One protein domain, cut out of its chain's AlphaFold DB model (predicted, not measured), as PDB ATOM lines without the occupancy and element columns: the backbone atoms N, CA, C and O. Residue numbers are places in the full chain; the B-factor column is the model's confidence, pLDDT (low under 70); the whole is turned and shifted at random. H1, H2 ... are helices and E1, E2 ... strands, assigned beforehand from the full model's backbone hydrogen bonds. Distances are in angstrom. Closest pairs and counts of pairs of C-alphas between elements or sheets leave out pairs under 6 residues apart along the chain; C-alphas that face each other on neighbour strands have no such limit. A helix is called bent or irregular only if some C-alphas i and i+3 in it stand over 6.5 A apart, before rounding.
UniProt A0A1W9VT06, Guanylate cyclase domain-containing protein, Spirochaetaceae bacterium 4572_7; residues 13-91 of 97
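What this domain is: This is residues 13 to 91 of the 97 residues of the protein "Guanylate cyclase domain-containing protein" of Spirochaetaceae bacterium 4572_7 (UniProt A0A1W9VT06). A two-stranded sheet, E1 and E4, forms a small core with H1 over one face and H2 over the other, while the hairpin E2 and E3 reaches away from it as an arm. The short helix H3 follows E4 and packs on the first residues of H1, Glu 13 and Leu 14. The printed part has 79 residues, with three named helices and four named strands in the order H1 E1 E2 E3 H2 E4 H3, and the class is mixed, helices and strands. E1 and E4 are parallel, and E2 and E3 are antiparallel. The whole is loose, with a radius of gyration of the C-alphas of 15.0 A and spans of 42 by 34 by 22 A.

How they stand to each other: E1, residues 37 to 40, and E4, residues 79 to 82, are parallel neighbours at 12 degrees, with N 40 and O 81 2.8 A apart and N 38 and O 79 2.9 A apart, both within hydrogen-bond range. The closest C-alphas of E1 and H2, residues 63 to 73, are those of Gly 39 and Met 72, 4.0 A apart. The closest C-alphas of H1, residues 13 to 29, and E1 are those of Ser 20 and Phe 38, 6.7 A apart. H1 and H2 are apart. H3, residues 84 to 90, touches H1 with H1's residues 13 to 14 alone, the closest C-alphas being those of Glu 13 and Thr 86 at 6.1 A; their lines are about perpendicular, at 87 degrees. E2, residues 46 to 50, and E3, residues 57 to 61, are a hairpin at 148 degrees, with N 46 and O 61 2.9 A apart and N 61 and O 46 3.0 A apart. E2 is apart from H1, H2, H3, E1 and E4. In H2 and H3 every O i to N i+4 pair is within hydrogen-bond range; in H1 11 of 13 are.

Where its parts are: H1 is 25.8 A long and begins at C-alpha 13, (-17.196, 31.777, -1.366). It is neither bent nor irregular, but only just: C-alphas 25 and 28 are 6.1 A apart. H2 is 15.5 A long, E3 11.7 A and E2 10.7 A. E1 and E4 are each 10.0 A long. H3 is 10.1 A long and ends at C-alpha 90, (-22.844, 29.354, -3.731).

The domain as a whole: The two C-alphas farthest apart are those of Ile 54, in the link from E2 to E3, and Gly 91, at 43.7 A. The printed part has no cut, and no link is long. The mean pLDDT of the printed part is 85.7; residues 48 to 60 are under 70.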
ATOM      1  N   GLU A  13     -16.028  30.903  -1.286       94.81
ATOM      2  CA  GLU A  13     -17.196  31.777  -1.366       94.81
ATOM      3  C   GLU A  13     -18.141  31.528  -0.180       94.81
ATOM      4  O   GLU A  13     -18.591  32.475   0.467       94.81
ATOM      5  N   LEU A  14     -18.361  30.256   0.168       94.44
ATOM      6  CA  LEU A  14     -19.141  29.861   1.340       94.44
ATOM      7  C   LEU A  14     -18.474  30.327   2.633       94.44
ATOM      8  O   LEU A  14     -19.128  30.918   3.490       94.44
ATOM      9  N   ALA A  15     -17.168  30.088   2.759       94.50
ATOM     10  CA  ALA A  15     -16.405  30.504   3.931       94.50
ATOM     11  C   ALA A  15     -16.494  32.026   4.152       94.50
ATOM     12  O   ALA A  15     -16.682  32.473   5.284       94.50
ATOM     13  N   ALA A  16     -16.438  32.816   3.074       95.94
ATOM     14  CA  ALA A  16     -16.594  34.267   3.135       95.94
ATOM     15  C   ALA A  16     -17.971  34.685   3.674       95.94
ATOM     16  O   ALA A  16     -18.053  35.520   4.577       95.94
ATOM     17  N   VAL A  17     -19.051  34.078   3.172       95.31
ATOM     18  CA  VAL A  17     -20.420  34.373   3.629       95.31
ATOM     19  C   VAL A  17     -20.630  33.949   5.081       95.31
ATOM     20  O   VAL A  17     -21.157  34.727   5.875       95.31
ATOM     21  N   GLN A  18     -20.184  32.751   5.464       94.69
ATOM     22  CA  GLN A  18     -20.301  32.254   6.841       94.69
ATOM     23  C   GLN A  18     -19.552  33.139   7.838       94.69
ATOM     24  O   GLN A  18     -20.066  33.431   8.924       94.69
ATOM     25  N   PHE A  19     -18.363  33.609   7.463       95.50
ATOM     26  CA  PHE A  19     -17.609  34.572   8.250       95.50
ATOM     27  C   PHE A  19     -18.395  35.876   8.444       95.50
ATOM     28  O   PHE A  19     -18.581  36.324   9.578       95.50
ATOM     29  N   SER A  20     -18.922  36.452   7.361       95.06
ATOM     30  CA  SER A  20     -19.715  37.683   7.420       95.06
ATOM     31  C   SER A  20     -20.987  37.531   8.259       95.06
ATOM     32  O   SER A  20     -21.277  38.402   9.076       95.06
ATOM     33  N   LEU A  21     -21.708  36.412   8.137       93.94
ATOM     34  CA  LEU A  21     -22.879  36.101   8.969       93.94
ATOM     35  C   LEU A  21     -22.515  35.998  10.454       93.94
ATOM     36  O   LEU A  21     -23.234  36.511  11.312       93.94
ATOM     37  N   SER A  22     -21.391  35.352  10.764       93.69
ATOM     38  CA  SER A  22     -20.915  35.193  12.140       93.69
ATOM     39  C   SER A  22     -20.567  36.543  12.763       93.69
ATOM     40  O   SER A  22     -20.994  36.834  13.880       93.69
ATOM     41  N   LEU A  23     -19.881  37.417  12.021       93.38
ATOM     42  CA  LEU A  23     -19.607  38.780  12.473       93.38
ATOM     43  C   LEU A  23     -20.869  39.637  12.580       93.38
ATOM     44  O   LEU A  23     -20.989  40.413  13.523       93.38
ATOM     45  N   GLN A  24     -21.832  39.492  11.668       91.44
ATOM     46  CA  GLN A  24     -23.108  40.206  11.752       91.44
ATOM     47  C   GLN A  24     -23.921  39.793  12.997       91.44
ATOM     48  O   GLN A  24     -24.674  40.593  13.553       91.44
ATOM     49  N   LYS A  25     -23.762  38.557  13.478       90.69
ATOM     50  CA  LYS A  25     -24.332  38.125  14.763       90.69
ATOM     51  C   LYS A  25     -23.534  38.682  15.941       90.69
ATOM     52  O   LYS A  25     -24.129  39.212  16.875       90.69
ATOM     53  N   ALA A  26     -22.206  38.604  15.875       90.88
ATOM     54  CA  ALA A  26     -21.320  39.028  16.954       90.88
ATOM     55  C   ALA A  26     -21.319  40.548  17.177       90.88
ATOM     56  O   ALA A  26     -21.306  40.980  18.322       90.88
ATOM     57  N   TYR A  27     -21.385  41.382  16.129       89.56
ATOM     58  CA  TYR A  27     -21.264  42.839  16.304       89.56
ATOM     59  C   TYR A  27     -22.390  43.430  17.171       89.56
ATOM     60  O   TYR A  27     -22.197  44.472  17.792       89.56
ATOM     61  N   LYS A  28     -23.538  42.742  17.271       84.81
ATOM     62  CA  LYS A  28     -24.659  43.139  18.133       84.81
ATOM     63  C   LYS A  28     -24.288  43.202  19.617       84.81
ATOM     64  O   LYS A  28     -24.958  43.915  20.355       84.81
ATOM     65  N   SER A  29     -23.237  42.505  20.060       89.88
ATOM     66  CA  SER A  29     -22.734  42.612  21.437       89.88
ATOM     67  C   SER A  29     -21.853  43.846  21.675       89.88
ATOM     68  O   SER A  29     -21.421  44.073  22.802       89.88
ATOM     69  N   PHE A  30     -21.552  44.634  20.639       90.62
ATOM     70  CA  PHE A  30     -20.684  45.808  20.719       90.62
ATOM     71  C   PHE A  30     -21.500  47.088  20.516       90.62
ATOM     72  O   PHE A  30     -21.665  47.576  19.400       90.62
ATOM     73  N   ASN A  31     -21.971  47.688  21.610       87.62
ATOM     74  CA  ASN A  31     -22.892  48.838  21.586       87.62
ATOM     75  C   ASN A  31     -22.337  50.108  20.896       87.62
ATOM     76  O   ASN A  31     -23.099  51.024  20.553       87.62
ATOM     77  N   PHE A  32     -21.016  50.185  20.705       91.56
ATOM     78  CA  PHE A  32     -20.345  51.280  20.002       91.56
ATOM     79  C   PHE A  32     -20.331  51.104  18.475       91.56
ATOM     80  O   PHE A  32     -20.182  52.090  17.755       91.56
ATOM     81  N   ILE A  33     -20.527  49.887  17.961       89.62
ATOM     82  CA  ILE A  33     -20.593  49.627  16.521       89.62
ATOM     83  C   ILE A  33     -22.034  49.849  16.061       89.62
ATOM     84  O   ILE A  33     -22.928  49.061  16.355       89.62
ATOM     85  N   LYS A  34     -22.275  50.943  15.333       88.81
ATOM     86  CA  LYS A  34     -23.622  51.301  14.855       88.81
ATOM     87  C   LYS A  34     -24.047  50.538  13.604       88.81
ATOM     88  O   LYS A  34     -25.234  50.311  13.402       88.81
ATOM     89  N   LYS A  35     -23.080  50.144  12.779       90.06
ATOM     90  CA  LYS A  35     -23.316  49.518  11.482       90.06
ATOM     91  C   LYS A  35     -22.173  48.576  11.136       90.06
ATOM     92  O   LYS A  35     -21.014  48.909  11.380       90.06
ATOM     93  N   ILE A  36     -22.500  47.448  10.514       92.75
ATOM     94  CA  ILE A  36     -21.522  46.584   9.853       92.75
ATOM     95  C   ILE A  36     -22.027  46.206   8.462       92.75
ATOM     96  O   ILE A  36     -23.180  45.812   8.290       92.75
ATOM     97  N   GLN A  37     -21.171  46.336   7.455       95.12
ATOM     98  CA  GLN A  37     -21.517  46.015   6.077       95.12
ATOM     99  C   GLN A  37     -20.400  45.209   5.431       95.12
ATOM    100  O   GLN A  37     -19.220  45.444   5.687       95.12
ATOM    101  N   PHE A  38     -20.786  44.252   4.597       96.50
ATOM    102  CA  PHE A  38     -19.874  43.360   3.898       96.50
ATOM    103  C   PHE A  38     -20.167  43.403   2.405       96.50
ATOM    104  O   PHE A  38     -21.299  43.165   1.992       96.50
ATOM    105  N   GLY A  39     -19.144  43.676   1.600       96.81
ATOM    106  CA  GLY A  39     -19.176  43.469   0.157       96.81
ATOM    107  C   GLY A  39     -18.291  42.285  -0.211       96.81
ATOM    108  O   GLY A  39     -17.085  42.314   0.044       96.81
ATOM    109  N   ILE A  40     -18.869  41.240  -0.796       96.81
ATOM    110  CA  ILE A  40     -18.169  40.005  -1.157       96.81
ATOM    111  C   ILE A  40     -18.213  39.856  -2.675       96.81
ATOM    112  O   ILE A  40     -19.282  39.846  -3.282       96.81
ATOM    113  N   ALA A  41     -17.038  39.741  -3.288       96.19
ATOM    114  CA  ALA A  41     -16.902  39.566  -4.724       96.19
ATOM    115  C   ALA A  41     -15.945  38.417  -5.034       96.19
ATOM    116  O   ALA A  41     -14.948  38.222  -4.332       96.19
ATOM    117  N   THR A  42     -16.223  37.682  -6.112       95.38
ATOM    118  CA  THR A  42     -15.425  36.523  -6.521       95.38
ATOM    119  C   THR A  42     -14.807  36.777  -7.883       95.38
ATOM    120  O   THR A  42     -15.481  37.007  -8.886       95.38
ATOM    121  N   GLY A  43     -13.486  36.675  -7.973       91.50
ATOM    122  CA  GLY A  43     -12.791  37.008  -9.205       91.50
ATOM    123  C   GLY A  43     -11.312  36.697  -9.163       91.50
ATOM    124  O   GLY A  43     -10.770  36.256  -8.154       91.50
ATOM    125  N   ARG A  44     -10.666  36.925 -10.305       86.75
ATOM    126  CA  ARG A  44      -9.210  36.884 -10.391       86.75
ATOM    127  C   ARG A  44      -8.668  38.192  -9.824       86.75
ATOM    128  O   ARG A  44      -9.155  39.267 -10.171       86.75
ATOM    129  N   ALA A  45      -7.657  38.079  -8.984       83.75
ATOM    130  CA  ALA A  45      -6.837  39.184  -8.528       83.75
ATOM    131  C   ALA A  45      -5.379  38.758  -8.652       83.75
ATOM    132  O   ALA A  45      -5.062  37.575  -8.515       83.75
ATOM    133  N   TYR A  46      -4.509  39.718  -8.927       77.44
ATOM    134  CA  TYR A  46      -3.077  39.494  -8.919       77.44
ATOM    135  C   TYR A  46      -2.578  39.720  -7.499       77.44
ATOM    136  O   TYR A  46      -2.775  40.799  -6.942       77.44
ATOM    137  N   CYS A  47      -1.971  38.688  -6.917       71.62
ATOM    138  CA  CYS A  47      -1.233  38.798  -5.670       71.62
ATOM    139  C   CYS A  47       0.262  38.832  -5.962       71.62
ATOM    140  O   CYS A  47       0.764  38.015  -6.735       71.62
ATOM    141  N   GLY A  48       0.972  39.749  -5.323       66.94
ATOM    142  CA  GLY A  48       2.420  39.812  -5.406       66.94
ATOM    143  C   GLY A  48       3.002  40.635  -4.270       66.94
ATOM    144  O   GLY A  48       2.293  41.404  -3.619       66.94
ATOM    145  N   ASP A  49       4.302  40.469  -4.058       63.47
ATOM    146  CA  ASP A  49       5.083  41.383  -3.237       63.47
ATOM    147  C   ASP A  49       5.194  42.710  -4.001       63.47
ATOM    148  O   ASP A  49       5.931  42.806  -4.985       63.47
ATOM    149  N   PHE A  50       4.454  43.731  -3.572       57.97
ATOM    150  CA  PHE A  50       4.598  45.088  -4.098       57.97
ATOM    151  C   PHE A  50       5.313  45.947  -3.043       57.97
ATOM    152  O   PHE A  50       4.779  46.186  -1.962       57.97
ATOM    153  N   GLY A  51       6.544  46.387  -3.338       52.53
ATOM    154  CA  GLY A  51       7.327  47.276  -2.467       52.53
ATOM    155  C   GLY A  51       8.849  47.110  -2.591       52.53
ATOM    156  O   GLY A  51       9.333  46.150  -3.188       52.53
ATOM    157  N   SER A  52       9.617  48.073  -2.061       50.75
ATOM    158  CA  SER A  52      11.088  47.979  -1.992       50.75
ATOM    159  C   SER A  52      11.524  46.974  -0.915       50.75
ATOM    160  O   SER A  52      10.720  46.560  -0.080       50.75
ATOM    161  N   SER A  53      12.808  46.602  -0.894       53.72
ATOM    162  CA  SER A  53      13.414  45.608   0.015       53.72
ATOM    163  C   SER A  53      13.138  45.803   1.521       53.72
ATOM    164  O   SER A  53      13.417  44.895   2.298       53.72
ATOM    165  N   ILE A  54      12.576  46.945   1.936       54.12
ATOM    166  CA  ILE A  54      12.324  47.334   3.333       54.12
ATOM    167  C   ILE A  54      10.835  47.194   3.736       54.12
ATOM    168  O   ILE A  54      10.530  47.080   4.922       54.12
ATOM    169  N   ARG A  55       9.888  47.140   2.784       45.12
ATOM    170  CA  ARG A  55       8.453  46.898   3.045       45.12
ATOM    171  C   ARG A  55       7.854  46.017   1.953       45.12
ATOM    172  O   ARG A  55       7.628  46.478   0.841       45.12
ATOM    173  N   LYS A  56       7.554  44.766   2.295       48.09
ATOM    174  CA  LYS A  56       6.744  43.870   1.467       48.09
ATOM    175  C   LYS A  56       5.299  43.952   1.938       48.09
ATOM    176  O   LYS A  56       4.941  43.323   2.931       48.09
ATOM    177  N   GLU A  57       4.480  44.747   1.265       54.56
ATOM    178  CA  GLU A  57       3.034  44.662   1.444       54.56
ATOM    179  C   GLU A  57       2.503  43.623   0.450       54.56
ATOM    180  O   GLU A  57       2.748  43.701  -0.755       54.56
ATOM    181  N   TYR A  58       1.812  42.603   0.967       56.50
ATOM    182  CA  TYR A  58       1.102  41.642   0.129       56.50
ATOM    183  C   TYR A  58      -0.142  42.339  -0.422       56.50
ATOM    184  O   TYR A  58      -1.220  42.315   0.179       56.50
ATOM    185  N   SER A  59       0.032  43.044  -1.534       62.12
ATOM    186  CA  SER A  59      -1.039  43.797  -2.171       62.12
ATOM    187  C   SER A  59      -1.762  42.916  -3.181       62.12
ATOM    188  O   SER A  59      -1.157  42.251  -4.023       62.12
ATOM    189  N   LEU A  60      -3.089  42.938  -3.109       68.19
ATOM    190  CA  LEU A  60      -3.938  42.397  -4.156       68.19
ATOM    191  C   LEU A  60      -4.417  43.516  -5.051       68.19
ATOM    192  O   LEU A  60      -5.058  44.461  -4.591       68.19
ATOM    193  N   VAL A  61      -4.170  43.355  -6.342       72.19
ATOM    194  CA  VAL A  61      -4.626  44.293  -7.358       72.19
ATOM    195  C   VAL A  61      -5.554  43.558  -8.311       72.19
ATOM    196  O   VAL A  61      -5.214  42.522  -8.886       72.19
ATOM    197  N   GLY A  62      -6.767  44.074  -8.471       76.00
ATOM    198  CA  GLY A  62      -7.735  43.517  -9.406       76.00
ATOM    199  C   GLY A  62      -9.113  44.140  -9.254       76.00
ATOM    200  O   GLY A  62      -9.496  44.572  -8.168       76.00
ATOM    201  N   GLY A  63      -9.884  44.143 -10.344       84.94
ATOM    202  CA  GLY A  63     -11.239  44.706 -10.360       84.94
ATOM    203  C   GLY A  63     -12.170  44.103  -9.302       84.94
ATOM    204  O   GLY A  63     -13.062  44.791  -8.821       84.94
ATOM    205  N   VAL A  64     -11.915  42.861  -8.869       90.69
ATOM    206  CA  VAL A  64     -12.670  42.198  -7.793       90.69
ATOM    207  C   VAL A  64     -12.522  42.896  -6.435       90.69
ATOM    208  O   VAL A  64     -13.488  42.956  -5.680       90.69
ATOM    209  N   VAL A  65     -11.355  43.480  -6.137       88.56
ATOM    210  CA  VAL A  65     -11.121  44.212  -4.879       88.56
ATOM    211  C   VAL A  65     -11.962  45.486  -4.862       88.56
ATOM    212  O   VAL A  65     -12.694  45.741  -3.909       88.56
ATOM    213  N   ASN A  66     -11.936  46.235  -5.966       91.69
ATOM    214  CA  ASN A  66     -12.736  47.449  -6.119       91.69
ATOM    215  C   ASN A  66     -14.238  47.147  -6.114       91.69
ATOM    216  O   ASN A  66     -15.017  47.916  -5.558       91.69
ATOM    217  N   LEU A  67     -14.657  46.031  -6.717       94.31
ATOM    218  CA  LEU A  67     -16.051  45.600  -6.698       94.31
ATOM    219  C   LEU A  67     -16.516  45.262  -5.276       94.31
ATOM    220  O   LEU A  67     -17.568  45.739  -4.862       94.31
ATOM    221  N   SER A  68     -15.722  44.503  -4.514       94.94
ATOM    222  CA  SER A  68     -16.003  44.208  -3.102       94.94
ATOM    223  C   SER A  68     -16.151  45.491  -2.278       94.94
ATOM    224  O   SER A  68     -17.125  45.624  -1.539       94.94
ATOM    225  N   ALA A  69     -15.255  46.467  -2.460       93.62
ATOM    226  CA  ALA A  69     -15.347  47.758  -1.779       93.62
ATOM    227  C   ALA A  69     -16.629  48.524  -2.154       93.62
ATOM    228  O   ALA A  69     -17.367  48.959  -1.276       93.62
ATOM    229  N   ARG A  70     -16.967  48.603  -3.449       95.06
ATOM    230  CA  ARG A  70     -18.202  49.262  -3.911       95.06
ATOM    231  C   ARG A  70     -19.468  48.592  -3.372       95.06
ATOM    232  O   ARG A  70     -20.403  49.282  -2.987       95.06
ATOM    233  N   LEU A  71     -19.498  47.259  -3.305       96.12
ATOM    234  CA  LEU A  71     -20.610  46.517  -2.698       96.12
ATOM    235  C   LEU A  71     -20.741  46.810  -1.195       96.12
ATOM    236  O   LEU A  71     -21.847  46.929  -0.672       96.12
ATOM    237  N   MET A  72     -19.615  46.972  -0.497       94.69
ATOM    238  CA  MET A  72     -19.589  47.352   0.918       94.69
ATOM    239  C   MET A  72     -20.094  48.785   1.158       94.69
ATOM    240  O   MET A  72     -20.527  49.095   2.261       94.69
ATOM    241  N   GLU A  73     -20.073  49.649   0.147       93.69
ATOM    242  CA  GLU A  73     -20.564  51.032   0.230       93.69
ATOM    243  C   GLU A  73     -21.993  51.202  -0.310       93.69
ATOM    244  O   GLU A  73     -22.592  52.261  -0.155       93.69
ATOM    245  N   PHE A  74     -22.577  50.158  -0.902       91.56
ATOM    246  CA  PHE A  74     -23.844  50.227  -1.643       91.56
ATOM    247  C   PHE A  74     -25.072  50.652  -0.815       91.56
ATOM    248  O   PHE A  74     -26.103  51.021  -1.370       91.56
ATOM    249  N   SER A  75     -25.001  50.592   0.513       90.12
ATOM    250  CA  SER A  75     -26.155  50.797   1.390       90.12
ATOM    251  C   SER A  75     -25.776  51.637   2.595       90.12
ATOM    252  O   SER A  75     -24.629  51.633   3.037       90.12
ATOM    253  N   THR A  76     -26.750  52.347   3.158       86.06
ATOM    254  CA  THR A  76     -26.621  53.010   4.459       86.06
ATOM    255  C   THR A  76     -26.868  52.048   5.618       86.06
ATOM    256  O   THR A  76     -26.382  52.315   6.712       86.06
ATOM    257  N   GLU A  77     -27.493  50.896   5.370       88.38
ATOM    258  CA  GLU A  77     -27.862  49.905   6.383       88.38
ATOM    259  C   GLU A  77     -26.843  48.768   6.516       88.38
ATOM    260  O   GLU A  77     -25.991  48.549   5.654       88.38
ATOM    261  N   SER A  78     -26.916  48.031   7.627       92.00
ATOM    262  CA  SER A  78     -26.080  46.840   7.812       92.00
ATOM    263  C   SER A  78     -26.524  45.716   6.874       92.00
ATOM    264  O   SER A  78     -27.714  45.432   6.765       92.00
ATOM    265  N   GLY A  79     -25.582  45.025   6.232       93.00
ATOM    266  CA  GLY A  79     -25.927  43.997   5.250       93.00
ATOM    267  C   GLY A  79     -24.735  43.254   4.660       93.00
ATOM    268  O   GLY A  79     -23.579  43.613   4.890       93.00
ATOM    269  N   ILE A  80     -25.039  42.204   3.900       95.50
ATOM    270  CA  ILE A  80     -24.070  41.410   3.141       95.50
ATOM    271  C   ILE A  80     -24.480  41.483   1.671       95.50
ATOM    272  O   ILE A  80     -25.565  41.036   1.307       95.50
ATOM    273  N   PHE A  81     -23.614  42.052   0.840       96.19
ATOM    274  CA  PHE A  81     -23.843  42.277  -0.581       96.19
ATOM    275  C   PHE A  81     -22.875  41.420  -1.384       96.19
ATOM    276  O   PHE A  81     -21.663  41.476  -1.169       96.19
ATOM    277  N   LEU A  82     -23.416  40.613  -2.292       96.31
ATOM    278  CA  LEU A  82     -22.655  39.669  -3.103       96.31
ATOM    279  C   LEU A  82     -22.650  40.132  -4.557       96.31
ATOM    280  O   LEU A  82     -23.668  40.615  -5.053       96.31
ATOM    281  N   ASP A  83     -21.535  39.940  -5.259       96.12
ATOM    282  CA  ASP A  83     -21.576  39.975  -6.719       96.12
ATOM    283  C   ASP A  83     -22.309  38.743  -7.281       96.12
ATOM    284  O   ASP A  83     -22.530  37.722  -6.612       96.12
ATOM    285  N   GLU A  84     -22.690  38.838  -8.552       95.44
ATOM    286  CA  GLU A  84     -23.381  37.754  -9.248       95.44
ATOM    287  C   GLU A  84     -22.553  36.465  -9.229       95.44
ATOM    288  O   GLU A  84     -23.077  35.379  -8.983       95.44
ATOM    289  N   ARG A  85     -21.233  36.574  -9.412       95.56
ATOM    290  CA  ARG A  85     -20.351  35.409  -9.460       95.56
ATOM    291  C   ARG A  85     -20.294  34.665  -8.131       95.56
ATOM    292  O   ARG A  85     -20.309  33.437  -8.134       95.56
ATOM    293  N   THR A  86     -20.214  35.379  -7.014       95.75
ATOM    294  CA  THR A  86     -20.259  34.781  -5.675       95.75
ATOM    295  C   THR A  86     -21.588  34.059  -5.499       95.75
ATOM    296  O   THR A  86     -21.592  32.892  -5.128       95.75
ATOM    297  N   THR A  87     -22.699  34.694  -5.878       94.75
ATOM    298  CA  THR A  87     -24.038  34.084  -5.830       94.75
ATOM    299  C   THR A  87     -24.106  32.785  -6.643       94.75
ATOM    300  O   THR A  87     -24.518  31.750  -6.126       94.75
ATOM    301  N   GLN A  88     -23.611  32.791  -7.883       94.06
ATOM    302  CA  GLN A  88     -23.558  31.599  -8.739       94.06
ATOM    303  C   GLN A  88     -22.694  30.477  -8.138       94.06
ATOM    304  O   GLN A  88     -23.029  29.302  -8.269       94.06
ATOM    305  N   ARG A  89     -21.579  30.822  -7.479       94.12
ATOM    306  CA  ARG A  89     -20.668  29.847  -6.852       94.12
ATOM    307  C   ARG A  89     -21.237  29.207  -5.592       94.12
ATOM    308  O   ARG A  89     -20.849  28.084  -5.286       94.12
ATOM    309  N   LEU A  90     -22.136  29.894  -4.893       93.31
ATOM    310  CA  LEU A  90     -22.844  29.354  -3.731       93.31
ATOM    311  C   LEU A  90     -23.980  28.401  -4.133       93.31
ATOM    312  O   LEU A  90     -24.368  27.545  -3.344       93.31
ATOM    313  N   GLY A  91     -24.513  28.521  -5.353       87.69
ATOM    314  CA  GLY A  91     -25.608  27.675  -5.825       87.69
ATOM    315  C   GLY A  91     -26.865  27.799  -4.951       87.69
ATOM    316  O   GLY A  91     -27.248  28.894  -4.555       87.69
TER     317      GLY A  91